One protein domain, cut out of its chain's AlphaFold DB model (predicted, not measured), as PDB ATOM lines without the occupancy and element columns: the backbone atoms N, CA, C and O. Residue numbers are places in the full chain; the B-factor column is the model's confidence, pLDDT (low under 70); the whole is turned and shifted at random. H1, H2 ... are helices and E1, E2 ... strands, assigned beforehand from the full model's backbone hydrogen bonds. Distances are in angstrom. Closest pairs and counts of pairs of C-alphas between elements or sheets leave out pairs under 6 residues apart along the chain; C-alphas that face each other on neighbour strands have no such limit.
ATOM      1  N   LEU A   5      16.259 -28.614  39.643       84.06
ATOM      2  CA  LEU A   5      15.142 -27.900  40.246       84.06
ATOM      3  C   LEU A   5      13.953 -27.875  39.289       84.06
ATOM      4  O   LEU A   5      14.070 -27.426  38.147       84.06
ATOM      5  N   TYR A   6      12.802 -28.331  39.775       84.56
ATOM      6  CA  TYR A   6      11.539 -28.208  39.059       84.56
ATOM      7  C   TYR A   6      10.990 -26.803  39.254       84.56
ATOM      8  O   TYR A   6      10.633 -26.396  40.358       84.56
ATOM      9  N   MET A   7      10.933 -26.066  38.157       82.56
ATOM     10  CA  MET A   7      10.446 -24.703  38.133       82.56
ATOM     11  C   MET A   7       8.935 -24.704  37.952       82.56
ATOM     12  O   MET A   7       8.397 -25.292  37.016       82.56
ATOM     13  N   SER A   8       8.247 -23.995  38.841       70.56
ATOM     14  CA  SER A   8       6.834 -23.666  38.682       70.56
ATOM     15  C   SER A   8       6.653 -22.163  38.812       70.56
ATOM     16  O   SER A   8       7.446 -21.490  39.469       70.56
ATOM     17  N   HIS A   9       5.564 -21.642  38.251       63.91
ATOM     18  CA  HIS A   9       5.240 -20.213  38.269       63.91
ATOM     19  C   HIS A   9       5.076 -19.600  39.679       63.91
ATOM     20  O   HIS A   9       4.832 -18.401  39.799       63.91
ATOM     21  N   ARG A  10       5.170 -20.417  40.739       64.56
ATOM     22  CA  ARG A  10       5.097 -20.013  42.148       64.56
ATOM     23  C   ARG A  10       6.465 -19.771  42.795       64.56
ATOM     24  O   ARG A  10       6.496 -19.291  43.922       64.56
ATOM     25  N   HIS A  11       7.569 -20.108  42.127       66.69
ATOM     26  CA  HIS A  11       8.914 -19.954  42.679       66.69
ATOM     27  C   HIS A  11       9.571 -18.686  42.122       66.69
ATOM     28  O   HIS A  11       9.877 -18.663  40.929       66.69
ATOM     29  N   PRO A  12       9.803 -17.642  42.940       69.94
ATOM     30  CA  PRO A  12      10.521 -16.460  42.477       69.94
ATOM     31  C   PRO A  12      11.952 -16.835  42.086       69.94
ATOM     32  O   PRO A  12      12.580 -17.664  42.741       69.94
ATOM     33  N   LEU A  13      12.482 -16.215  41.032       76.94
ATOM     34  CA  LEU A  13      13.864 -16.434  40.606       76.94
ATOM     35  C   LEU A  13      14.830 -15.806  41.616       76.94
ATOM     36  O   LEU A  13      14.839 -14.589  41.797       76.94
ATOM     37  N   THR A  14      15.661 -16.630  42.256       80.69
ATOM     38  CA  THR A  14      16.665 -16.185  43.237       80.69
ATOM     39  C   THR A  14      18.074 -16.590  42.821       80.69
ATOM     40  O   THR A  14      18.266 -17.550  42.076       80.69
ATOM     41  N   VAL A  15      19.081 -15.866  43.318       77.31
ATOM     42  CA  VAL A  15      20.501 -16.173  43.065       77.31
ATOM     43  C   VAL A  15      20.860 -17.575  43.570       77.31
ATOM     44  O   VAL A  15      21.484 -18.345  42.842       77.31
ATOM     45  N   GLU A  16      20.381 -17.938  44.764       81.75
ATOM     46  CA  GLU A  16      20.631 -19.235  45.402       81.75
ATOM     47  C   GLU A  16      20.199 -20.415  44.517       81.75
ATOM     48  O   GLU A  16      20.899 -21.426  44.441       81.75
ATOM     49  N   MET A  17      19.104 -20.281  43.760       82.56
ATOM     50  CA  MET A  17      18.643 -21.326  42.837       82.56
ATOM     51  C   MET A  17      19.672 -21.647  41.748       82.56
ATOM     52  O   MET A  17      19.865 -22.821  41.431       82.56
ATOM     53  N   PHE A  18      20.358 -20.637  41.201       82.50
ATOM     54  CA  PHE A  18      21.392 -20.819  40.172       82.50
ATOM     55  C   PHE A  18      22.740 -21.284  40.742       82.50
ATOM     56  O   PHE A  18      23.633 -21.664  39.981       82.50
ATOM     57  N   GLU A  19      22.934 -21.196  42.057       83.19
ATOM     58  CA  GLU A  19      24.159 -21.631  42.734       83.19
ATOM     59  C   GLU A  19      24.058 -23.056  43.272       83.19
ATOM     60  O   GLU A  19      25.044 -23.790  43.248       83.19
ATOM     61  N   THR A  20      22.868 -23.451  43.722       84.44
ATOM     62  CA  THR A  20      22.623 -24.734  44.392       84.44
ATOM     63  C   THR A  20      22.161 -25.850  43.457       84.44
ATOM     64  O   THR A  20      22.223 -27.020  43.850       84.44
ATOM     65  N   ASN A  21      21.721 -25.510  42.239       87.06
ATOM     66  CA  ASN A  21      21.209 -26.453  41.244       87.06
ATOM     67  C   ASN A  21      22.032 -26.419  39.958       87.06
ATOM     68  O   ASN A  21      22.498 -25.363  39.529       87.06
ATOM     69  N   ASP A  22      22.157 -27.578  39.317       87.94
ATOM     70  CA  ASP A  22      22.873 -27.743  38.049       87.94
ATOM     71  C   ASP A  22      21.954 -27.481  36.849       87.94
ATOM     72  O   ASP A  22      22.391 -26.971  35.814       87.94
ATOM     73  N   TYR A  23      20.666 -27.812  36.992       90.06
ATOM     74  CA  TYR A  23      19.663 -27.701  35.935       90.06
ATOM     75  C   TYR A  23      18.350 -27.128  36.462       90.06
ATOM     76  O   TYR A  23      17.910 -27.447  37.569       90.06
ATOM     77  N   LEU A  24      17.692 -26.336  35.623       89.12
ATOM     78  CA  LEU A  24      16.315 -25.890  35.795       89.12
ATOM     79  C   LEU A  24      15.438 -26.643  34.802       89.12
ATOM     80  O   LEU A  24      15.745 -26.679  33.611       89.12
ATOM     81  N   ARG A  25      14.350 -27.239  35.284       90.31
ATOM     82  CA  ARG A  25      13.370 -27.925  34.448       90.31
ATOM     83  C   ARG A  25      12.050 -27.175  34.471       90.31
ATOM     84  O   ARG A  25      11.490 -26.957  35.539       90.31
ATOM     85  N   PHE A  26      11.542 -26.850  33.292       87.12
ATOM     86  CA  PHE A  26      10.275 -26.164  33.097       87.12
ATOM     87  C   PHE A  26       9.348 -27.062  32.295       87.12
ATOM     88  O   PHE A  26       9.621 -27.344  31.130       87.12
ATOM     89  N   ASP A  27       8.255 -27.502  32.904       84.19
ATOM     90  CA  ASP A  27       7.241 -28.266  32.190       84.19
ATOM     91  C   ASP A  27       6.229 -27.284  31.573       84.19
ATOM     92  O   ASP A  27       5.551 -26.527  32.276       84.19
ATOM     93  N   LEU A  28       6.178 -27.261  30.239       81.00
ATOM     94  CA  LEU A  28       5.086 -26.638  29.487       81.00
ATOM     95  C   LEU A  28       3.843 -27.555  29.548       81.00
ATOM     96  O   LEU A  28       3.756 -28.446  30.389       81.00
ATOM     97  N   GLU A  29       2.864 -27.352  28.669       72.25
ATOM     98  CA  GLU A  29       1.549 -28.025  28.718       72.25
ATOM     99  C   GLU A  29       1.601 -29.539  28.739       72.25
ATOM    100  O   GLU A  29       0.732 -30.196  29.313       72.25
ATOM    101  N   HIS A  30       2.634 -30.085  28.110       64.19
ATOM    102  CA  HIS A  30       2.862 -31.508  28.051       64.19
ATOM    103  C   HIS A  30       4.223 -31.853  28.652       64.19
ATOM    104  O   HIS A  30       5.206 -31.165  28.366       64.19
ATOM    105  N   PRO A  31       4.337 -32.973  29.392       54.25
ATOM    106  CA  PRO A  31       5.615 -33.436  29.932       54.25
ATOM    107  C   PRO A  31       6.689 -33.649  28.852       54.25
ATOM    108  O   PRO A  31       7.880 -33.558  29.144       54.25
ATOM    109  N   GLN A  32       6.286 -33.907  27.597       61.78
ATOM    110  CA  GLN A  32       7.200 -34.023  26.452       61.78
ATOM    111  C   GLN A  32       7.738 -32.670  25.940       61.78
ATOM    112  O   GLN A  32       8.649 -32.641  25.116       61.78
ATOM    113  N   GLN A  33       7.193 -31.546  26.408       71.00
ATOM    114  CA  GLN A  33       7.676 -30.191  26.126       71.00
ATOM    115  C   GLN A  33       8.495 -29.614  27.287       71.00
ATOM    116  O   GLN A  33       8.674 -28.400  27.369       71.00
ATOM    117  N   ALA A  34       8.992 -30.472  28.181       83.06
ATOM    118  CA  ALA A  34       9.887 -30.045  29.239       83.06
ATOM    119  C   ALA A  34      11.135 -29.381  28.648       83.06
ATOM    120  O   ALA A  34      11.842 -29.970  27.830       83.06
ATOM    121  N   VAL A  35      11.411 -28.161  29.091       85.69
ATOM    122  CA  VAL A  35      12.627 -27.426  28.757       85.69
ATOM    123  C   VAL A  35      13.589 -27.589  29.923       85.69
ATOM    124  O   VAL A  35      13.262 -27.238  31.057       85.69
ATOM    125  N   ILE A  36      14.769 -28.142  29.653       89.06
ATOM    126  CA  ILE A  36      15.809 -28.347  30.662       89.06
ATOM    127  C   ILE A  36      16.978 -27.436  30.326       89.06
ATOM    128  O   ILE A  36      17.608 -27.585  29.283       89.06
ATOM    129  N   VAL A  37      17.282 -26.507  31.227       88.50
ATOM    130  CA  VAL A  37      18.323 -25.500  31.027       88.50
ATOM    131  C   VAL A  37      19.402 -25.663  32.099       88.50
ATOM    132  O   VAL A  37      19.093 -25.563  33.287       88.50
ATOM    133  N   PRO A  38      20.671 -25.901  31.724       90.50
ATOM    134  CA  PRO A  38      21.805 -25.763  32.634       90.50
ATOM    135  C   PRO A  38      21.845 -24.382  33.302       90.50
ATOM    136  O   PRO A  38      21.730 -23.361  32.628       90.50
ATOM    137  N   THR A  39      22.097 -24.324  34.610       88.88
ATOM    138  CA  THR A  39      22.266 -23.045  35.337       88.88
ATOM    139  C   THR A  39      23.581 -22.339  34.998       88.88
ATOM    140  O   THR A  39      23.730 -21.137  35.233       88.88
ATOM    141  N   LYS A  40      24.544 -23.076  34.429       88.25
ATOM    142  CA  LYS A  40      25.851 -22.584  33.983       88.25
ATOM    143  C   LYS A  40      26.254 -23.234  32.663       88.25
ATOM    144  O   LYS A  40      26.067 -24.432  32.458       88.25
ATOM    145  N   TYR A  41      26.899 -22.454  31.797       89.31
ATOM    146  CA  TYR A  41      27.459 -22.937  30.538       89.31
ATOM    147  C   TYR A  41      28.959 -22.692  30.466       89.31
ATOM    148  O   TYR A  41      29.438 -21.604  30.759       89.31
ATOM    149  N   ASN A  42      29.687 -23.677  29.942       85.50
ATOM    150  CA  ASN A  42      31.087 -23.509  29.538       85.50
ATOM    151  C   ASN A  42      31.229 -23.310  28.016       85.50
ATOM    152  O   ASN A  42      32.253 -22.819  27.541       85.50
ATOM    153  N   SER A  43      30.199 -23.666  27.237       88.44
ATOM    154  CA  SER A  43      30.217 -23.672  25.767       88.44
ATOM    155  C   SER A  43      29.162 -22.745  25.175       88.44
ATOM    156  O   SER A  43      27.997 -22.782  25.566       88.44
ATOM    157  N   ARG A  44      29.573 -21.930  24.188       87.50
ATOM    158  CA  ARG A  44      28.703 -20.907  23.575       87.50
ATOM    159  C   ARG A  44      27.695 -21.582  22.680       87.50
ATOM    160  O   ARG A  44      26.530 -21.243  22.742       87.50
ATOM    161  N   ILE A  45      28.158 -22.579  21.940       89.06
ATOM    162  CA  ILE A  45      27.341 -23.373  21.032       89.06
ATOM    163  C   ILE A  45      26.205 -24.049  21.804       89.06
ATOM    164  O   ILE A  45      25.071 -24.006  21.353       89.06
ATOM    165  N   ARG A  46      26.484 -24.613  22.990       89.94
ATOM    166  CA  ARG A  46      25.433 -25.219  23.827       89.94
ATOM    167  C   ARG A  46      24.424 -24.179  24.310       89.94
ATOM    168  O   ARG A  46      23.239 -24.376  24.120       89.94
ATOM    169  N   MET A  47      24.898 -23.057  24.854       93.56
ATOM    170  CA  MET A  47      24.011 -21.982  25.307       93.56
ATOM    171  C   MET A  47      23.149 -21.426  24.162       93.56
ATOM    172  O   MET A  47      21.959 -21.220  24.341       93.56
ATOM    173  N   GLU A  48      23.738 -21.180  22.989       90.31
ATOM    174  CA  GLU A  48      23.018 -20.658  21.820       90.31
ATOM    175  C   GLU A  48      21.982 -21.658  21.298       90.31
ATOM    176  O   GLU A  48      20.857 -21.259  21.017       90.31
ATOM    177  N   ARG A  49      22.329 -22.948  21.244       93.25
ATOM    178  CA  ARG A  49      21.393 -24.015  20.882       93.25
ATOM    179  C   ARG A  49      20.207 -24.075  21.844       93.25
ATOM    180  O   ARG A  49      19.074 -24.181  21.396       93.25
ATOM    181  N   ASP A  50      20.456 -23.976  23.144       93.25
ATOM    182  CA  ASP A  50      19.393 -24.082  24.144       93.25
ATOM    183  C   ASP A  50      18.494 -22.814  24.125       93.25
ATOM    184  O   ASP A  50      17.284 -22.914  24.314       93.25
ATOM    185  N   VAL A  51      19.027 -21.626  23.770       92.69
ATOM    186  CA  VAL A  51      18.203 -20.436  23.437       92.69
ATOM    187  C   VAL A  51      17.290 -20.706  22.236       92.69
ATOM    188  O   VAL A  51      16.111 -20.355  22.257       92.69
ATOM    189  N   GLU A  52      17.826 -21.303  21.173       93.50
ATOM    190  CA  GLU A  52      17.054 -21.623  19.968       93.50
ATOM    191  C   GLU A  52      15.969 -22.669  20.251       93.50
ATOM    192  O   GLU A  52      14.843 -22.528  19.774       93.50
ATOM    193  N   GLU A  53      16.269 -23.663  21.086       92.88
ATOM    194  CA  GLU A  53      15.310 -24.670  21.537       92.88
ATOM    195  C   GLU A  53      14.154 -24.047  22.331       92.88
ATOM    196  O   GLU A  53      12.993 -24.353  22.061       92.88
ATOM    197  N   ILE A  54      14.442 -23.114  23.245       92.62
ATOM    198  CA  ILE A  54      13.416 -22.367  23.992       92.62
ATOM    199  C   ILE A  54      12.453 -21.655  23.034       92.62
ATOM    200  O   ILE A  54      11.232 -21.774  23.163       92.62
ATOM    201  N   VAL A  55      12.992 -20.941  22.042       93.25
ATOM    202  CA  VAL A  55      12.187 -20.217  21.047       93.25
ATOM    203  C   VAL A  55      11.366 -21.189  20.196       93.25
ATOM    204  O   VAL A  55      10.183 -20.945  19.939       93.25
ATOM    205  N   ALA A  56      11.954 -22.319  19.794       92.25
ATOM    206  CA  ALA A  56      11.252 -23.363  19.054       92.25
ATOM    207  C   ALA A  56      10.090 -23.959  19.868       92.25
ATOM    208  O   ALA A  56       8.998 -24.137  19.332       92.25
ATOM    209  N   LYS A  57      10.277 -24.188  21.172       90.94
ATOM    210  CA  LYS A  57       9.229 -24.700  22.069       90.94
ATOM    211  C   LYS A  57       8.085 -23.708  22.277       90.94
ATOM    212  O   LYS A  57       6.921 -24.117  22.323       90.94
ATOM    213  N   MET A  58       8.374 -22.406  22.328       91.38
ATOM    214  CA  MET A  58       7.329 -21.370  22.335       91.38
ATOM    215  C   MET A  58       6.533 -21.364  21.029       91.38
ATOM    216  O   MET A  58       5.306 -21.271  21.057       91.38
ATOM    217  N   LYS A  59       7.211 -21.518  19.884       91.44
ATOM    218  CA  LYS A  59       6.551 -21.650  18.579       91.44
ATOM    219  C   LYS A  59       5.647 -22.889  18.528       91.44
ATOM    220  O   LYS A  59       4.490 -22.756  18.140       91.44
ATOM    221  N   GLU A  60       6.144 -24.042  18.973       90.88
ATOM    222  CA  GLU A  60       5.396 -25.308  19.034       90.88
ATOM    223  C   GLU A  60       4.129 -25.173  19.899       90.88
ATOM    224  O   GLU A  60       3.044 -25.588  19.495       90.88
ATOM    225  N   SER A  61       4.246 -24.541  21.072       89.50
ATOM    226  CA  SER A  61       3.112 -24.303  21.980       89.50
ATOM    227  C   SER A  61       2.054 -23.404  21.339       89.50
ATOM    228  O   SER A  61       0.863 -23.705  21.367       89.50
ATOM    229  N   ARG A  62       2.488 -22.324  20.682       89.00
ATOM    230  CA  ARG A  62       1.597 -21.411  19.959       89.00
ATOM    231  C   ARG A  62       0.824 -22.107  18.837       89.00
ATOM    232  O   ARG A  62      -0.363 -21.856  18.666       89.00
ATOM    233  N   GLU A  63       1.491 -22.945  18.049       90.00
ATOM    234  CA  GLU A  63       0.850 -23.672  16.947       90.00
ATOM    235  C   GLU A  63      -0.213 -24.644  17.469       90.00
ATOM    236  O   GLU A  63      -1.317 -24.697  16.925       90.00
ATOM    237  N   ARG A  64       0.071 -25.328  18.583       87.94
ATOM    238  CA  ARG A  64      -0.905 -26.193  19.264       87.94
ATOM    239  C   ARG A  64      -2.113 -25.423  19.767       87.94
ATOM    240  O   ARG A  64      -3.235 -25.856  19.522       87.94
ATOM    241  N   PHE A  65      -1.908 -24.263  20.383       89.12
ATOM    242  CA  PHE A  65      -3.019 -23.391  20.753       89.12
ATOM    243  C   PHE A  65      -3.868 -22.991  19.562       89.12
ATOM    244  O   PHE A  65      -5.089 -23.023  19.661       89.12
ATOM    245  N   GLY A  66      -3.243 -22.687  18.424       86.31
ATOM    246  CA  GLY A  66      -3.966 -22.423  17.185       86.31
ATOM    247  C   GLY A  66      -4.886 -23.580  16.778       86.31
ATOM    248  O   GLY A  66      -6.035 -23.336  16.416       86.31
ATOM    249  N   VAL A  67      -4.410 -24.827  16.867       88.75
ATOM    250  CA  VAL A  67      -5.219 -26.031  16.591       88.75
ATOM    251  C   VAL A  67      -6.352 -26.172  17.609       88.75
ATOM    252  O   VAL A  67      -7.517 -26.196  17.229       88.75
ATOM    253  N   MET A  68      -6.029 -26.157  18.905       87.56
ATOM    254  CA  MET A  68      -7.010 -26.315  19.986       87.56
ATOM    255  C   MET A  68      -8.081 -25.220  19.990       87.56
ATOM    256  O   MET A  68      -9.232 -25.481  20.334       87.56
ATOM    257  N   GLY A  69      -7.707 -23.993  19.622       86.06
ATOM    258  CA  GLY A  69      -8.627 -22.870  19.503       86.06
ATOM    259  C   GLY A  69      -9.628 -23.067  18.367       86.06
ATOM    260  O   GLY A  69     -10.816 -22.826  18.558       86.06
ATOM    261  N   ARG A  70      -9.184 -23.582  17.209       86.12
ATOM    262  CA  ARG A  70     -10.085 -23.946  16.098       86.12
ATOM    263  C   ARG A  70     -11.026 -25.090  16.470       86.12
ATOM    264  O   ARG A  70     -12.205 -25.034  16.134       86.12
ATOM    265  N   ASP A  71     -10.515 -26.066  17.210       88.75
ATOM    266  CA  ASP A  71     -11.282 -27.223  17.680       88.75
ATOM    267  C   ASP A  71     -12.190 -26.888  18.879       88.75
ATOM    268  O   ASP A  71     -12.963 -27.733  19.327       88.75
ATOM    269  N   LYS A  72     -12.129 -25.649  19.393       86.50
ATOM    270  CA  LYS A  72     -12.906 -25.147  20.542       86.50
ATOM    271  C   LYS A  72     -12.688 -25.930  21.841       86.50
ATOM    272  O   LYS A  72     -13.570 -25.995  22.695       86.50
ATOM    273  N   ILE A  73     -11.501 -26.508  22.005       87.75
ATOM    274  CA  ILE A  73     -11.101 -27.277  23.196       87.75
ATOM    275  C   ILE A  73     -10.071 -26.537  24.057       87.75
ATOM    276  O   ILE A  73      -9.575 -27.082  25.043       87.75
ATOM    277  N   LEU A  74      -9.707 -25.308  23.681       87.69
ATOM    278  CA  LEU A  74      -8.674 -24.545  24.366       87.69
ATOM    279  C   LEU A  74      -9.190 -23.956  25.682       87.69
ATOM    280  O   LEU A  74     -10.152 -23.192  25.709       87.69
ATOM    281  N   ASN A  75      -8.496 -24.255  26.782       86.88
ATOM    282  CA  ASN A  75      -8.830 -23.730  28.101       86.88
ATOM    283  C   ASN A  75      -7.945 -22.528  28.477       86.88
ATOM    284  O   ASN A  75      -6.716 -22.578  28.402       86.88
ATOM    285  N   HIS A  76      -8.570 -21.468  28.995       87.25
ATOM    286  CA  HIS A  76      -7.892 -20.284  29.526       87.25
ATOM    287  C   HIS A  76      -6.858 -20.613  30.624       87.25
ATOM    288  O   HIS A  76      -5.824 -19.949  30.733       87.25
ATOM    289  N   GLY A  77      -7.116 -21.627  31.453       86.00
ATOM    290  CA  GLY A  77      -6.192 -22.080  32.495       86.00
ATOM    291  C   GLY A  77      -4.868 -22.593  31.924       86.00
ATOM    292  O   GLY A  77      -3.811 -22.200  32.417       86.00
ATOM    293  N   GLN A  78      -4.934 -23.391  30.854       84.69
ATOM    294  CA  GLN A  78      -3.762 -23.948  30.168       84.69
ATOM    295  C   GLN A  78      -2.919 -22.831  29.546       84.69
ATOM    296  O   GLN A  78      -1.743 -22.683  29.882       84.69
ATOM    297  N   VAL A  79      -3.555 -21.933  28.785       87.94
ATOM    298  CA  VAL A  79      -2.887 -20.762  28.193       87.94
ATOM    299  C   VAL A  79      -2.180 -19.918  29.251       87.94
ATOM    300  O   VAL A  79      -1.012 -19.554  29.088       87.94
ATOM    301  N   ARG A  80      -2.852 -19.639  30.376       89.06
ATOM    302  CA  ARG A  80      -2.264 -18.860  31.471       89.06
ATOM    303  C   ARG A  80      -1.048 -19.559  32.078       89.06
ATOM    304  O   ARG A  80      -0.036 -18.894  32.301       89.06
ATOM    305  N   SER A  81      -1.125 -20.865  32.348       87.06
ATOM    306  CA  SER A  81       0.014 -21.611  32.897       87.06
ATOM    307  C   SER A  81       1.203 -21.631  31.942       87.06
ATOM    308  O   SER A  81       2.331 -21.415  32.375       87.06
ATOM    309  N   THR A  82       0.956 -21.792  30.646       88.69
ATOM    310  CA  THR A  82       1.997 -21.881  29.613       88.69
ATOM    311  C   THR A  82       2.705 -20.559  29.417       88.69
ATOM    312  O   THR A  82       3.932 -20.518  29.393       88.69
ATOM    313  N   ILE A  83       1.955 -19.454  29.361       90.56
ATOM    314  CA  ILE A  83       2.530 -18.106  29.306       90.56
ATOM    315  C   ILE A  83       3.350 -17.813  30.568       90.56
ATOM    316  O   ILE A  83       4.426 -17.218  30.469       90.56
ATOM    317  N   ALA A  84       2.875 -18.234  31.745       89.31
ATOM    318  CA  ALA A  84       3.617 -18.058  32.987       89.31
ATOM    319  C   ALA A  84       4.937 -18.845  32.946       89.31
ATOM    320  O   ALA A  84       5.998 -18.253  33.118       89.31
ATOM    321  N   THR A  85       4.898 -20.141  32.631       89.12
ATOM    322  CA  THR A  85       6.105 -20.972  32.512       89.12
ATOM    323  C   THR A  85       7.069 -20.428  31.455       89.12
ATOM    324  O   THR A  85       8.260 -20.304  31.728       89.12
ATOM    325  N   ALA A  86       6.576 -20.035  30.277       90.56
ATOM    326  CA  ALA A  86       7.395 -19.449  29.219       90.56
ATOM    327  C   ALA A  86       8.085 -18.154  29.673       90.56
ATOM    328  O   ALA A  86       9.266 -17.966  29.392       90.56
ATOM    329  N   THR A  87       7.387 -17.299  30.426       91.81
ATOM    330  CA  THR A  87       7.983 -16.099  31.042       91.81
ATOM    331  C   THR A  87       9.152 -16.474  31.955       91.81
ATOM    332  O   THR A  87      10.252 -15.954  31.777       91.81
ATOM    333  N   TYR A  88       8.962 -17.448  32.849       89.38
ATOM    334  CA  TYR A  88      10.022 -17.917  33.747       89.38
ATOM    335  C   TYR A  88      11.220 -18.523  33.007       89.38
ATOM    336  O   TYR A  88      12.362 -18.313  33.421       89.38
ATOM    337  N   ILE A  89      10.984 -19.249  31.908       90.88
ATOM    338  CA  ILE A  89      12.056 -19.772  31.051       90.88
ATOM    339  C   ILE A  89      12.889 -18.611  30.487       90.88
ATOM    340  O   ILE A  89      14.115 -18.633  30.607       90.88
ATOM    341  N   VAL A  90      12.242 -17.591  29.903       91.81
ATOM    342  CA  VAL A  90      12.933 -16.423  29.319       91.81
ATOM    343  C   VAL A  90      13.722 -15.662  30.374       91.81
ATOM    344  O   VAL A  90      14.891 -15.349  30.156       91.81
ATOM    345  N   GLU A  91      13.114 -15.385  31.525       91.25
ATOM    346  CA  GLU A  91      13.775 -14.672  32.619       91.25
ATOM    347  C   GLU A  91      15.001 -15.440  33.130       91.25
ATOM    348  O   GLU A  91      16.089 -14.869  33.244       91.25
ATOM    349  N   SER A  92      14.860 -16.751  33.346       90.19
ATOM    350  CA  SER A  92      15.962 -17.609  33.790       90.19
ATOM    351  C   SER A  92      17.093 -17.643  32.771       90.19
ATOM    352  O   SER A  92      18.262 -17.462  33.119       90.19
ATOM    353  N   MET A  93      16.761 -17.833  31.492       92.31
ATOM    354  CA  MET A  93      17.766 -17.902  30.437       92.31
ATOM    355  C   MET A  93      18.453 -16.553  30.221       92.31
ATOM    356  O   MET A  93      19.660 -16.513  29.994       92.31
ATOM    357  N   ASN A  94      17.741 -15.434  30.378       90.69
ATOM    358  CA  ASN A  94      18.337 -14.100  30.355       90.69
ATOM    359  C   ASN A  94      19.376 -13.911  31.469       90.69
ATOM    360  O   ASN A  94      20.450 -13.362  31.210       90.69
ATOM    361  N   VAL A  95      19.098 -14.385  32.689       89.81
ATOM    362  CA  VAL A  95      20.076 -14.377  33.792       89.81
ATOM    363  C   VAL A  95      21.300 -15.222  33.433       89.81
ATOM    364  O   VAL A  95      22.433 -14.758  33.571       89.81
ATOM    365  N   ILE A  96      21.088 -16.430  32.906       90.38
ATOM    366  CA  ILE A  96      22.173 -17.357  32.558       90.38
ATOM    367  C   ILE A  96      23.049 -16.802  31.425       90.38
ATOM    368  O   ILE A  96      24.277 -16.827  31.526       90.38
ATOM    369  N   VAL A  97      22.445 -16.251  30.367       90.56
ATOM    370  CA  VAL A  97      23.165 -15.632  29.242       90.56
ATOM    371  C   VAL A  97      23.986 -14.433  29.719       90.56
ATOM    372  O   VAL A  97      25.153 -14.308  29.343       90.56
ATOM    373  N   LYS A  98      23.417 -13.569  30.574       89.44
ATOM    374  CA  LYS A  98      24.145 -12.435  31.168       89.44
ATOM    375  C   LYS A  98      25.354 -12.914  31.965       89.44
ATOM    376  O   LYS A  98      26.465 -12.461  31.699       89.44
ATOM    377  N   ARG A  99      25.148 -13.866  32.881       88.00
ATOM    378  CA  ARG A  99      26.214 -14.449  33.710       88.00
ATOM    379  C   ARG A  99      27.338 -15.025  32.855       88.00
ATOM    380  O   ARG A  99      28.504 -14.725  33.066       88.00
ATOM    381  N   TYR A 100      26.982 -15.791  31.832       89.81
ATOM    382  CA  TYR A 100      27.942 -16.433  30.946       89.81
ATOM    383  C   TYR A 100      28.893 -15.460  30.234       89.81
ATOM    384  O   TYR A 100      30.087 -15.737  30.081       89.81
ATOM    385  N   TYR A 101      28.366 -14.333  29.752       87.12
ATOM    386  CA  TYR A 101      29.187 -13.311  29.109       87.12
ATOM    387  C   TYR A 101      29.968 -12.474  30.125       87.12
ATOM    388  O   TYR A 101      31.131 -12.165  29.859       87.12
ATOM    389  N   PHE A 102      29.384 -12.198  31.294       85.44
ATOM    390  CA  PHE A 102      30.051 -11.502  32.393       85.44
ATOM    391  C   PHE A 102      31.296 -12.258  32.890       85.44
ATOM    392  O   PHE A 102      32.388 -11.693  32.891       85.44
ATOM    393  N   ASP A 103      31.179 -13.558  33.181       84.25
ATOM    394  CA  ASP A 103      32.298 -14.386  33.671       84.25
ATOM    395  C   ASP A 103      33.491 -14.383  32.688       84.25
ATOM    396  O   ASP A 103      34.663 -14.483  33.062       84.25
ATOM    397  N   ARG A 104      33.215 -14.247  31.387       82.38
ATOM    398  CA  ARG A 104      34.256 -14.163  30.352       82.38
ATOM    399  C   ARG A 104      34.884 -12.799  30.218       82.38
ATOM    400  O   ARG A 104      36.078 -12.723  29.933       82.38
ATOM    401  N   GLU A 105      34.092 -11.751  30.367       81.25
ATOM    402  CA  GLU A 105      34.597 -10.391  30.454       81.25
ATOM    403  C   GLU A 105      35.563 -10.268  31.635       81.25
ATOM    404  O   GLU A 105      36.701  -9.827  31.457       81.25
ATOM    405  N   GLU A 106      35.169 -10.776  32.802       79.06
ATOM    406  CA  GLU A 106      36.006 -10.814  33.998       79.06
ATOM    407  C   GLU A 106      37.273 -11.658  33.780       79.06
ATOM    408  O   GLU A 106      38.387 -11.185  34.016       79.06
ATOM    409  N   GLY A 107      37.142 -12.861  33.210       79.38
ATOM    410  CA  GLY A 107      38.290 -13.703  32.868       79.38
ATOM    411  C   GLY A 107      39.281 -13.034  31.901       79.38
ATOM    412  O   GLY A 107      40.495 -13.228  32.022       79.38
ATOM    413  N   LEU A 108      38.800 -12.222  30.954       78.81
ATOM    414  CA  LEU A 108      39.655 -11.431  30.062       78.81
ATOM    415  C   LEU A 108      40.325 -10.264  30.795       78.81
ATOM    416  O   LEU A 108      41.522 -10.042  30.589       78.81
ATOM    417  N   ARG A 109      39.601  -9.559  31.674       81.56
ATOM    418  CA  ARG A 109      40.159  -8.482  32.510       81.56
ATOM    419  C   ARG A 109      41.288  -8.993  33.399       81.56
ATOM    420  O   ARG A 109      42.365  -8.400  33.399       81.56
ATOM    421  N   VAL A 110      41.088 -10.126  34.071       84.00
ATOM    422  CA  VAL A 110      42.106 -10.750  34.932       84.00
ATOM    423  C   VAL A 110      43.338 -11.168  34.123       84.00
ATOM    424  O   VAL A 110      44.464 -10.896  34.538       84.00
ATOM    425  N   LYS A 111      43.168 -11.781  32.942       82.56
ATOM    426  CA  LYS A 111      44.303 -12.134  32.062       82.56
ATOM    427  C   LYS A 111      45.093 -10.901  31.618       82.56
ATOM    428  O   LYS A 111      46.318 -10.907  31.703       82.56
ATOM    429  N   LYS A 112      44.397  -9.830  31.220       82.00
ATOM    430  CA  LYS A 112      45.010  -8.544  30.859       82.00
ATOM    431  C   LYS A 112      45.807  -7.956  32.031       82.00
ATOM    432  O   LYS A 112      46.948  -7.553  31.836       82.00
ATOM    433  N   GLN A 113      45.240  -7.935  33.239       83.94
ATOM    434  CA  GLN A 113      45.923  -7.443  34.446       83.94
ATOM    435  C   GLN A 113      47.183  -8.255  34.772       83.94
ATOM    436  O   GLN A 113      48.224  -7.668  35.057       83.94
ATOM    437  N   ARG A 114      47.121  -9.589  34.668       83.81
ATOM    438  CA  ARG A 114      48.287 -10.465  34.875       83.81
ATOM    439  C   ARG A 114      49.401 -10.205  33.862       83.81
ATOM    440  O   ARG A 114      50.562 -10.156  34.252       83.81
ATOM    441  N   GLU A 115      49.071 -10.007  32.584       81.06
ATOM    442  CA  GLU A 115      50.081  -9.658  31.572       81.06
ATOM    443  C   GLU A 115      50.715  -8.283  31.836       81.06
ATOM    444  O   GLU A 115      51.918  -8.118  31.638       81.06
ATOM    445  N   TYR A 116      49.941  -7.310  32.330       81.25
ATOM    446  CA  TYR A 116      50.490  -6.018  32.746       81.25
ATOM    447  C   TYR A 116      51.424  -6.130  33.953       81.25
ATOM    448  O   TYR A 116      52.507  -5.545  33.917       81.25
ATOM    449  N   ALA A 117      51.053  -6.906  34.975       83.44
ATOM    450  CA  ALA A 117      51.906  -7.157  36.137       83.44
ATOM    451  C   ALA A 117      53.233  -7.825  35.728       83.44
ATOM    452  O   ALA A 117      54.305  -7.348  36.085       83.44
ATOM    453  N   ALA A 118      53.181  -8.835  34.853       80.62
ATOM    454  CA  ALA A 118      54.378  -9.517  34.355       80.62
ATOM    455  C   ALA A 118      55.330  -8.599  33.560       80.62
ATOM    456  O   ALA A 118      56.539  -8.824  33.537       80.62
ATOM    457  N   ILE A 119      54.817  -7.560  32.888       75.62
ATOM    458  CA  ILE A 119      55.663  -6.550  32.227       75.62
ATOM    459  C   ILE A 119      56.308  -5.615  33.246       75.62
ATOM    460  O   ILE A 119      57.462  -5.227  33.056       75.62
ATOM    461  N   GLN A 120      55.568  -5.240  34.292       68.31
ATOM    462  CA  GLN A 120      56.062  -4.377  35.360       68.31
ATOM    463  C   GLN A 120      57.229  -5.034  36.109       68.31
ATOM    464  O   GLN A 120      58.234  -4.364  36.338       68.31
ATOM    465  N   ASP A 121      57.140  -6.338  36.371       65.94
ATOM    466  CA  ASP A 121      58.185  -7.111  37.056       65.94
ATOM    467  C   ASP A 121      59.431  -7.363  36.184       65.94
ATOM    468  O   ASP A 121      60.534  -7.516  36.698       65.94
ATOM    469  N   ALA A 122      59.285  -7.381  34.853       64.88
ATOM    470  CA  ALA A 122      60.369  -7.723  33.926       64.88
ATOM    471  C   ALA A 122      61.261  -6.538  33.489       64.88
ATOM    472  O   ALA A 122      62.252  -6.755  32.795       64.88
ATOM    473  N   GLY A 123      60.917  -5.285  33.820       60.19
ATOM    474  CA  GLY A 123      61.734  -4.102  33.483       60.19
ATOM    475  C   GLY A 123      61.844  -3.757  31.982       60.19
ATOM    476  O   GLY A 123      62.725  -2.999  31.584       60.19
ATOM    477  N   ILE A 124      60.970  -4.304  31.129       58.62
ATOM    478  CA  ILE A 124      61.049  -4.205  29.654       58.62
ATOM    479  C   ILE A 124      60.379  -2.913  29.132       58.62
ATOM    480  O   ILE A 124      59.461  -2.385  29.761       58.62
ATOM    481  N   SER A 125      60.804  -2.404  27.962       59.94
ATOM    482  CA  SER A 125      60.281  -1.157  27.375       59.94
ATOM    483  C   SER A 125      58.748  -1.170  27.221       59.94
ATOM    484  O   SER A 125      58.134  -2.022  26.571       59.94
ATOM    485  N   LYS A 126      58.118  -0.198  27.885       64.94
ATOM    486  CA  LYS A 126      56.670  -0.119  28.124       64.94
ATOM    487  C   LYS A 126      55.786   0.120  26.879       64.94
ATOM    488  O   LYS A 126      54.703  -0.461  26.849       64.94
ATOM    489  N   PRO A 127      56.173   0.902  25.847       67.12
ATOM    490  CA  PRO A 127      55.220   1.328  24.814       67.12
ATOM    491  C   PRO A 127      54.785   0.207  23.861       67.12
ATOM    492  O   PRO A 127      53.590   0.007  23.650       67.12
ATOM    493  N   PHE A 128      55.730  -0.571  23.317       66.56
ATOM    494  CA  PHE A 128      55.413  -1.609  22.325       66.56
ATOM    495  C   PHE A 128      54.660  -2.795  22.935       66.56
ATOM    496  O   PHE A 128      53.727  -3.317  22.327       66.56
ATOM    497  N   LYS A 129      55.004  -3.192  24.168       73.75
ATOM    498  CA  LYS A 129      54.263  -4.246  24.874       73.75
ATOM    499  C   LYS A 129      52.884  -3.782  25.344       73.75
ATOM    500  O   LYS A 129      51.939  -4.558  25.244       73.75
ATOM    501  N   HIS A 130      52.738  -2.527  25.777       73.38
ATOM    502  CA  HIS A 130      51.425  -1.955  26.084       73.38
ATOM    503  C   HIS A 130      50.522  -1.942  24.844       73.38
ATOM    504  O   HIS A 130      49.395  -2.427  24.910       73.38
ATOM    505  N   ALA A 131      51.033  -1.483  23.695       72.06
ATOM    506  CA  ALA A 131      50.300  -1.512  22.430       72.06
ATOM    507  C   ALA A 131      49.909  -2.944  22.019       72.06
ATOM    508  O   ALA A 131      48.768  -3.184  21.626       72.06
ATOM    509  N   ALA A 132      50.810  -3.918  22.179       76.69
ATOM    510  CA  ALA A 132      50.527  -5.322  21.886       76.69
ATOM    511  C   ALA A 132      49.428  -5.909  22.790       76.69
ATOM    512  O   ALA A 132      48.542  -6.605  22.294       76.69
ATOM    513  N   ILE A 133      49.440  -5.614  24.096       74.12
ATOM    514  CA  ILE A 133      48.381  -6.045  25.024       74.12
ATOM    515  C   ILE A 133      47.066  -5.334  24.704       74.12
ATOM    516  O   ILE A 133      46.019  -5.978  24.650       74.12
ATOM    517  N   ALA A 134      47.096  -4.024  24.461       72.56
ATOM    518  CA  ALA A 134      45.912  -3.259  24.093       72.56
ATOM    519  C   ALA A 134      45.251  -3.826  22.825       72.56
ATOM    520  O   ALA A 134      44.049  -4.087  22.837       72.56
ATOM    521  N   LEU A 135      46.037  -4.132  21.787       73.12
ATOM    522  CA  LEU A 135      45.557  -4.767  20.555       73.12
ATOM    523  C   LEU A 135      45.042  -6.194  20.786       73.12
ATOM    524  O   LEU A 135      43.982  -6.560  20.277       73.12
ATOM    525  N   ARG A 136      45.771  -7.002  21.564       75.62
ATOM    526  CA  ARG A 136      45.426  -8.406  21.841       75.62
ATOM    527  C   ARG A 136      44.115  -8.536  22.609       75.62
ATOM    528  O   ARG A 136      43.317  -9.431  22.315       75.62
ATOM    529  N   TYR A 137      43.896  -7.660  23.585       70.38
ATOM    530  CA  TYR A 137      42.729  -7.728  24.454       70.38
ATOM    531  C   TYR A 137      41.571  -6.849  23.993       70.38
ATOM    532  O   TYR A 137      40.447  -7.209  24.323       70.38
ATOM    533  N   ASN A 138      41.820  -5.772  23.229       72.25
ATOM    534  CA  ASN A 138      40.837  -4.884  22.579       72.25
ATOM    535  C   ASN A 138      39.479  -4.848  23.311       72.25
ATOM    536  O   ASN A 138      38.432  -5.203  22.762       72.25
ATOM    537  N   MET A 139      39.548  -4.521  24.608       62.84
ATOM    538  CA  MET A 139      38.483  -4.818  25.572       62.84
ATOM    539  C   MET A 139      37.189  -4.113  25.189       62.84
ATOM    540  O   MET A 139      36.166  -4.775  25.142       62.84
ATOM    541  N   ASP A 140      37.245  -2.849  24.769       65.38
ATOM    542  CA  ASP A 140      36.070  -2.090  24.328       65.38
ATOM    543  C   ASP A 140      35.281  -2.778  23.209       65.38
ATOM    544  O   ASP A 140      34.054  -2.823  23.251       65.38
ATOM    545  N   LEU A 141      35.959  -3.331  22.197       73.31
ATOM    546  CA  LEU A 141      35.282  -4.026  21.097       73.31
ATOM    547  C   LEU A 141      34.686  -5.356  21.564       73.31
ATOM    548  O   LEU A 141      33.610  -5.740  21.108       73.31
ATOM    549  N   ARG A 142      35.359  -6.054  22.487       75.06
ATOM    550  CA  ARG A 142      34.879  -7.330  23.038       75.06
ATOM    551  C   ARG A 142      33.738  -7.146  24.037       75.06
ATOM    552  O   ARG A 142      32.775  -7.897  23.963       75.06
ATOM    553  N   GLU A 143      33.806  -6.140  24.899       72.94
ATOM    554  CA  GLU A 143      32.754  -5.745  25.842       72.94
ATOM    555  C   GLU A 143      31.501  -5.298  25.078       72.94
ATOM    556  O   GLU A 143      30.414  -5.830  25.310       72.94
ATOM    557  N   LYS A 144      31.649  -4.433  24.062       77.69
ATOM    558  CA  LYS A 144      30.540  -4.062  23.161       77.69
ATOM    559  C   LYS A 144      29.958  -5.276  22.437       77.69
ATOM    560  O   LYS A 144      28.741  -5.376  22.293       77.69
ATOM    561  N   TRP A 145      30.798  -6.220  22.007       81.81
ATOM    562  CA  TRP A 145      30.342  -7.454  21.366       81.81
ATOM    563  C   TRP A 145      29.579  -8.375  22.332       81.81
ATOM    564  O   TRP A 145      28.539  -8.916  21.956       81.81
ATOM    565  N   PHE A 146      30.040  -8.532  23.577       84.00
ATOM    566  CA  PHE A 146      29.325  -9.288  24.609       84.00
ATOM    567  C   PHE A 146      27.975  -8.647  24.941       84.00
ATOM    568  O   PHE A 146      26.957  -9.340  24.906       84.00
ATOM    569  N   ALA A 147      27.937  -7.330  25.160       78.44
ATOM    570  CA  ALA A 147      26.700  -6.591  25.400       78.44
ATOM    571  C   ALA A 147      25.712  -6.735  24.229       78.44
ATOM    572  O   ALA A 147      24.532  -7.030  24.432       78.44
ATOM    573  N   PHE A 148      26.206  -6.618  22.992       83.50
ATOM    574  CA  PHE A 148      25.410  -6.857  21.790       83.50
ATOM    575  C   PHE A 148      24.836  -8.278  21.758       83.50
ATOM    576  O   PHE A 148      23.655  -8.451  21.458       83.50
ATOM    577  N   LYS A 149      25.635  -9.300  22.093       86.12
ATOM    578  CA  LYS A 149      25.180 -10.697  22.113       86.12
ATOM    579  C   LYS A 149      24.121 -10.962  23.177       86.12
ATOM    580  O   LYS A 149      23.127 -11.615  22.863       86.12
ATOM    581  N   VAL A 150      24.290 -10.429  24.386       85.06
ATOM    582  CA  VAL A 150      23.273 -10.502  25.446       85.06
ATOM    583  C   VAL A 150      21.964  -9.879  24.963       85.06
ATOM    584  O   VAL A 150      20.924 -10.533  25.011       85.06
ATOM    585  N   ALA A 151      22.014  -8.659  24.421       83.06
ATOM    586  CA  ALA A 151      20.827  -7.967  23.922       83.06
ATOM    587  C   ALA A 151      20.169  -8.701  22.741       83.06
ATOM    588  O   ALA A 151      18.947  -8.793  22.669       83.06
ATOM    589  N   GLN A 152      20.966  -9.248  21.817       89.88
ATOM    590  CA  GLN A 152      20.466 -10.010  20.674       89.88
ATOM    591  C   GLN A 152      19.683 -11.252  21.123       89.88
ATOM    592  O   GLN A 152      18.585 -11.486  20.620       89.88
ATOM    593  N   ARG A 153      20.227 -12.040  22.060       87.75
ATOM    594  CA  ARG A 153      19.575 -13.269  22.539       87.75
ATOM    595  C   ARG A 153      18.373 -12.981  23.431       87.75
ATOM    596  O   ARG A 153      17.356 -13.647  23.267       87.75
ATOM    597  N   GLY A 154      18.458 -11.960  24.284       86.19
ATOM    598  CA  GLY A 154      17.315 -11.496  25.072       86.19
ATOM    599  C   GLY A 154      16.136 -11.116  24.181       86.19
ATOM    600  O   GLY A 154      15.060 -11.688  24.324       86.19
ATOM    601  N   ARG A 155      16.372 -10.280  23.158       89.81
ATOM    602  CA  ARG A 155      15.333  -9.895  22.189       89.81
ATOM    603  C   ARG A 155      14.731 -11.079  21.440       89.81
ATOM    604  O   ARG A 155      13.532 -11.096  21.205       89.81
ATOM    605  N   GLN A 156      15.544 -12.064  21.054       92.19
ATOM    606  CA  GLN A 156      15.055 -13.248  20.342       92.19
ATOM    607  C   GLN A 156      14.059 -14.054  21.193       92.19
ATOM    608  O   GLN A 156      13.037 -14.511  20.685       92.19
ATOM    609  N   MET A 157      14.353 -14.221  22.483       94.38
ATOM    610  CA  MET A 157      13.467 -14.922  23.414       94.38
ATOM    611  C   MET A 157      12.230 -14.089  23.772       94.38
ATOM    612  O   MET A 157      11.130 -14.633  23.832       94.38
ATOM    613  N   GLU A 158      12.388 -12.777  23.963       92.81
ATOM    614  CA  GLU A 158      11.281 -11.851  24.235       92.81
ATOM    615  C   GLU A 158      10.282 -11.783  23.072       92.81
ATOM    616  O   GLU A 158       9.082 -11.902  23.306       92.81
ATOM    617  N   ASP A 159      10.756 -11.701  21.825       93.06
ATOM    618  CA  ASP A 159       9.910 -11.756  20.622       93.06
ATOM    619  C   ASP A 159       9.150 -13.091  20.522       93.06
ATOM    620  O   ASP A 159       7.955 -13.123  20.216       93.06
ATOM    621  N   GLY A 160       9.811 -14.210  20.844       90.81
ATOM    622  CA  GLY A 160       9.165 -15.523  20.929       90.81
ATOM    623  C   GLY A 160       8.043 -15.563  21.974       90.81
ATOM    624  O   GLY A 160       6.946 -16.052  21.691       90.81
ATOM    625  N   LEU A 161       8.290 -14.996  23.156       93.94
ATOM    626  CA  LEU A 161       7.317 -14.909  24.245       93.94
ATOM    627  C   LEU A 161       6.146 -13.977  23.908       93.94
ATOM    628  O   LEU A 161       4.998 -14.298  24.213       93.94
ATOM    629  N   GLU A 162       6.407 -12.835  23.277       93.12
ATOM    630  CA  GLU A 162       5.370 -11.893  22.853       93.12
ATOM    631  C   GLU A 162       4.459 -12.515  21.789       93.12
ATOM    632  O   GLU A 162       3.232 -12.464  21.909       93.12
ATOM    633  N   LYS A 163       5.045 -13.204  20.804       92.56
ATOM    634  CA  LYS A 163       4.286 -13.992  19.825       92.56
ATOM    635  C   LYS A 163       3.471 -15.084  20.506       92.56
ATOM    636  O   LYS A 163       2.301 -15.247  20.178       92.56
ATOM    637  N   LEU A 164       4.030 -15.813  21.468       91.94
ATOM    638  CA  LEU A 164       3.248 -16.794  22.218       91.94
ATOM    639  C   LEU A 164       2.040 -16.124  22.892       91.94
ATOM    640  O   LEU A 164       0.916 -16.563  22.672       91.94
ATOM    641  N   LYS A 165       2.238 -15.026  23.633       92.50
ATOM    642  CA  LYS A 165       1.153 -14.293  24.313       92.50
ATOM    643  C   LYS A 165       0.053 -13.854  23.346       92.50
ATOM    644  O   LYS A 165      -1.115 -14.164  23.574       92.50
ATOM    645  N   ARG A 166       0.429 -13.173  22.262       91.00
ATOM    646  CA  ARG A 166      -0.514 -12.619  21.283       91.00
ATOM    647  C   ARG A 166      -1.359 -13.705  20.622       91.00
ATOM    648  O   ARG A 166      -2.582 -13.659  20.684       91.00
ATOM    649  N   TYR A 167      -0.712 -14.704  20.035       87.38
ATOM    650  CA  TYR A 167      -1.416 -15.739  19.279       87.38
ATOM    651  C   TYR A 167      -2.205 -16.694  20.189       87.38
ATOM    652  O   TYR A 167      -3.226 -17.224  19.768       87.38
ATOM    653  N   SER A 168      -1.786 -16.887  21.447       87.75
ATOM    654  CA  SER A 168      -2.593 -17.647  22.415       87.75
ATOM    655  C   SER A 168      -3.884 -16.911  22.782       87.75
ATOM    656  O   SER A 168      -4.929 -17.539  22.928       87.75
ATOM    657  N   ALA A 169      -3.829 -15.580  22.915       87.56
ATOM    658  CA  ALA A 169      -5.018 -14.765  23.161       87.56
ATOM    659  C   ALA A 169      -5.990 -14.819  21.972       87.56
ATOM    660  O   ALA A 169      -7.191 -14.988  22.165       87.56
ATOM    661  N   GLU A 170      -5.466 -14.756  20.747       85.88
ATOM    662  CA  GLU A 170      -6.261 -14.926  19.524       85.88
ATOM    663  C   GLU A 170      -6.881 -16.332  19.442       85.88
ATOM    664  O   GLU A 170      -8.065 -16.471  19.148       85.88
ATOM    665  N   ALA A 171      -6.125 -17.384  19.772       86.69
ATOM    666  CA  ALA A 171      -6.648 -18.748  19.797       86.69
ATOM    667  C   ALA A 171      -7.788 -18.927  20.815       86.69
ATOM    668  O   ALA A 171      -8.781 -19.588  20.513       86.69
ATOM    669  N   LEU A 172      -7.688 -18.308  21.998       86.81
ATOM    670  CA  LEU A 172      -8.781 -18.285  22.979       86.81
ATOM    671  C   LEU A 172     -10.003 -17.528  22.455       86.81
ATOM    672  O   LEU A 172     -11.133 -17.965  22.666       86.81
ATOM    673  N   PHE A 173      -9.783 -16.411  21.763       85.25
ATOM    674  CA  PHE A 173     -10.855 -15.630  21.158       85.25
ATOM    675  C   PHE A 173     -11.648 -16.460  20.140       85.25
ATOM    676  O   PHE A 173     -12.877 -16.489  20.209       85.25
ATOM    677  N   VAL A 174     -10.949 -17.202  19.274       84.75
ATOM    678  CA  VAL A 174     -11.552 -18.139  18.310       84.75
ATOM    679  C   VAL A 174     -12.256 -19.302  19.012       84.75
ATOM    680  O   VAL A 174     -13.381 -19.649  18.652       84.75
ATOM    681  N   SER A 175     -11.646 -19.868  20.059       85.81
ATOM    682  CA  SER A 175     -12.235 -20.965  20.844       85.81
ATOM    683  C   SER A 175     -13.588 -20.592  21.453       85.81
ATOM    684  O   SER A 175     -14.468 -21.442  21.568       85.81
ATOM    685  N   ASN A 176     -13.778 -19.316  21.798       85.50
ATOM    686  CA  ASN A 176     -15.037 -18.781  22.320       85.50
ATOM    687  C   ASN A 176     -16.107 -18.543  21.235       85.50
ATOM    688  O   ASN A 176     -17.177 -18.025  21.539       85.50
TER     689      ASN A 176
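Overview. This is residues 5 to 176 of the 187 residues of an uncharacterized protein of Fusarium oxysporum f. sp. cepae (UniProt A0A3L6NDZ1). A small sheet, E1 to E3, covers part of one side of a long, narrow bundle in which H2, H3 and H5 run side by side, up and down. Towards one end the rod narrows to H3 and H4, and residues 120 to 125, of which 120 to 122 belong to H3, stick out free. The printed part has 172 residues, with named elements in the order E1, H1, E2, E3, H2, H3, H4, H5; the sheet, E1 E2 E3, is mixed. It is mostly helix and loose, with a radius of gyration of the C-alphas of 21.9 A and spans of 78 by 29 by 22 A.

Along the chain. E1, residues 5 to 7, begins at C-alpha 5 (15.142, -27.900, 40.246); E2 is residues 23 to 26 and E3 residues 35 to 38. H1 is residues 15 to 20, H2 44 to 70 (39.6 A), H3 76 to 122 (69.5 A), H4 126 to 137, and H5 139 to 175 (53.4 A), ending at C-alpha 175 (-12.235, -20.965, 20.844).

Arrangement. E1 and E2 are parallel (N 5 to O 23, 2.9 A); E2 and E3 form an antiparallel hairpin (N 24 to O 37, 2.8 A). E1, H1, E2 is a strand-helix-strand unit, parallel neighbours joined through a helix, with a right-handed crossover. H1 and H2 only graze the sheet; H3 is on one face, making two layers, over E2 and E3 at a height of 11.0 A. H3, the hub, touches H5 (C-alphas 94 and 154, 6.0 A) at a shallow tilt of 2 degrees, opposite ways. With residues 79 to 97 alone it touches H2 (C-alphas 86 and 58, 7.1 A), a helical hairpin. Every O i to N i+4 pair is within hydrogen-bond range in H1, H2, H4 and H5, and 42 of 43 in H3.

Size, cuts and confidence. The farthest C-alphas, of Gly 123 and Asn 176, are 79.0 A apart. The printed part has no cut and no long link. pLDDT is under 70 at residues 9 to 12, 30 to 32, 120 to 128 and 139 to 140.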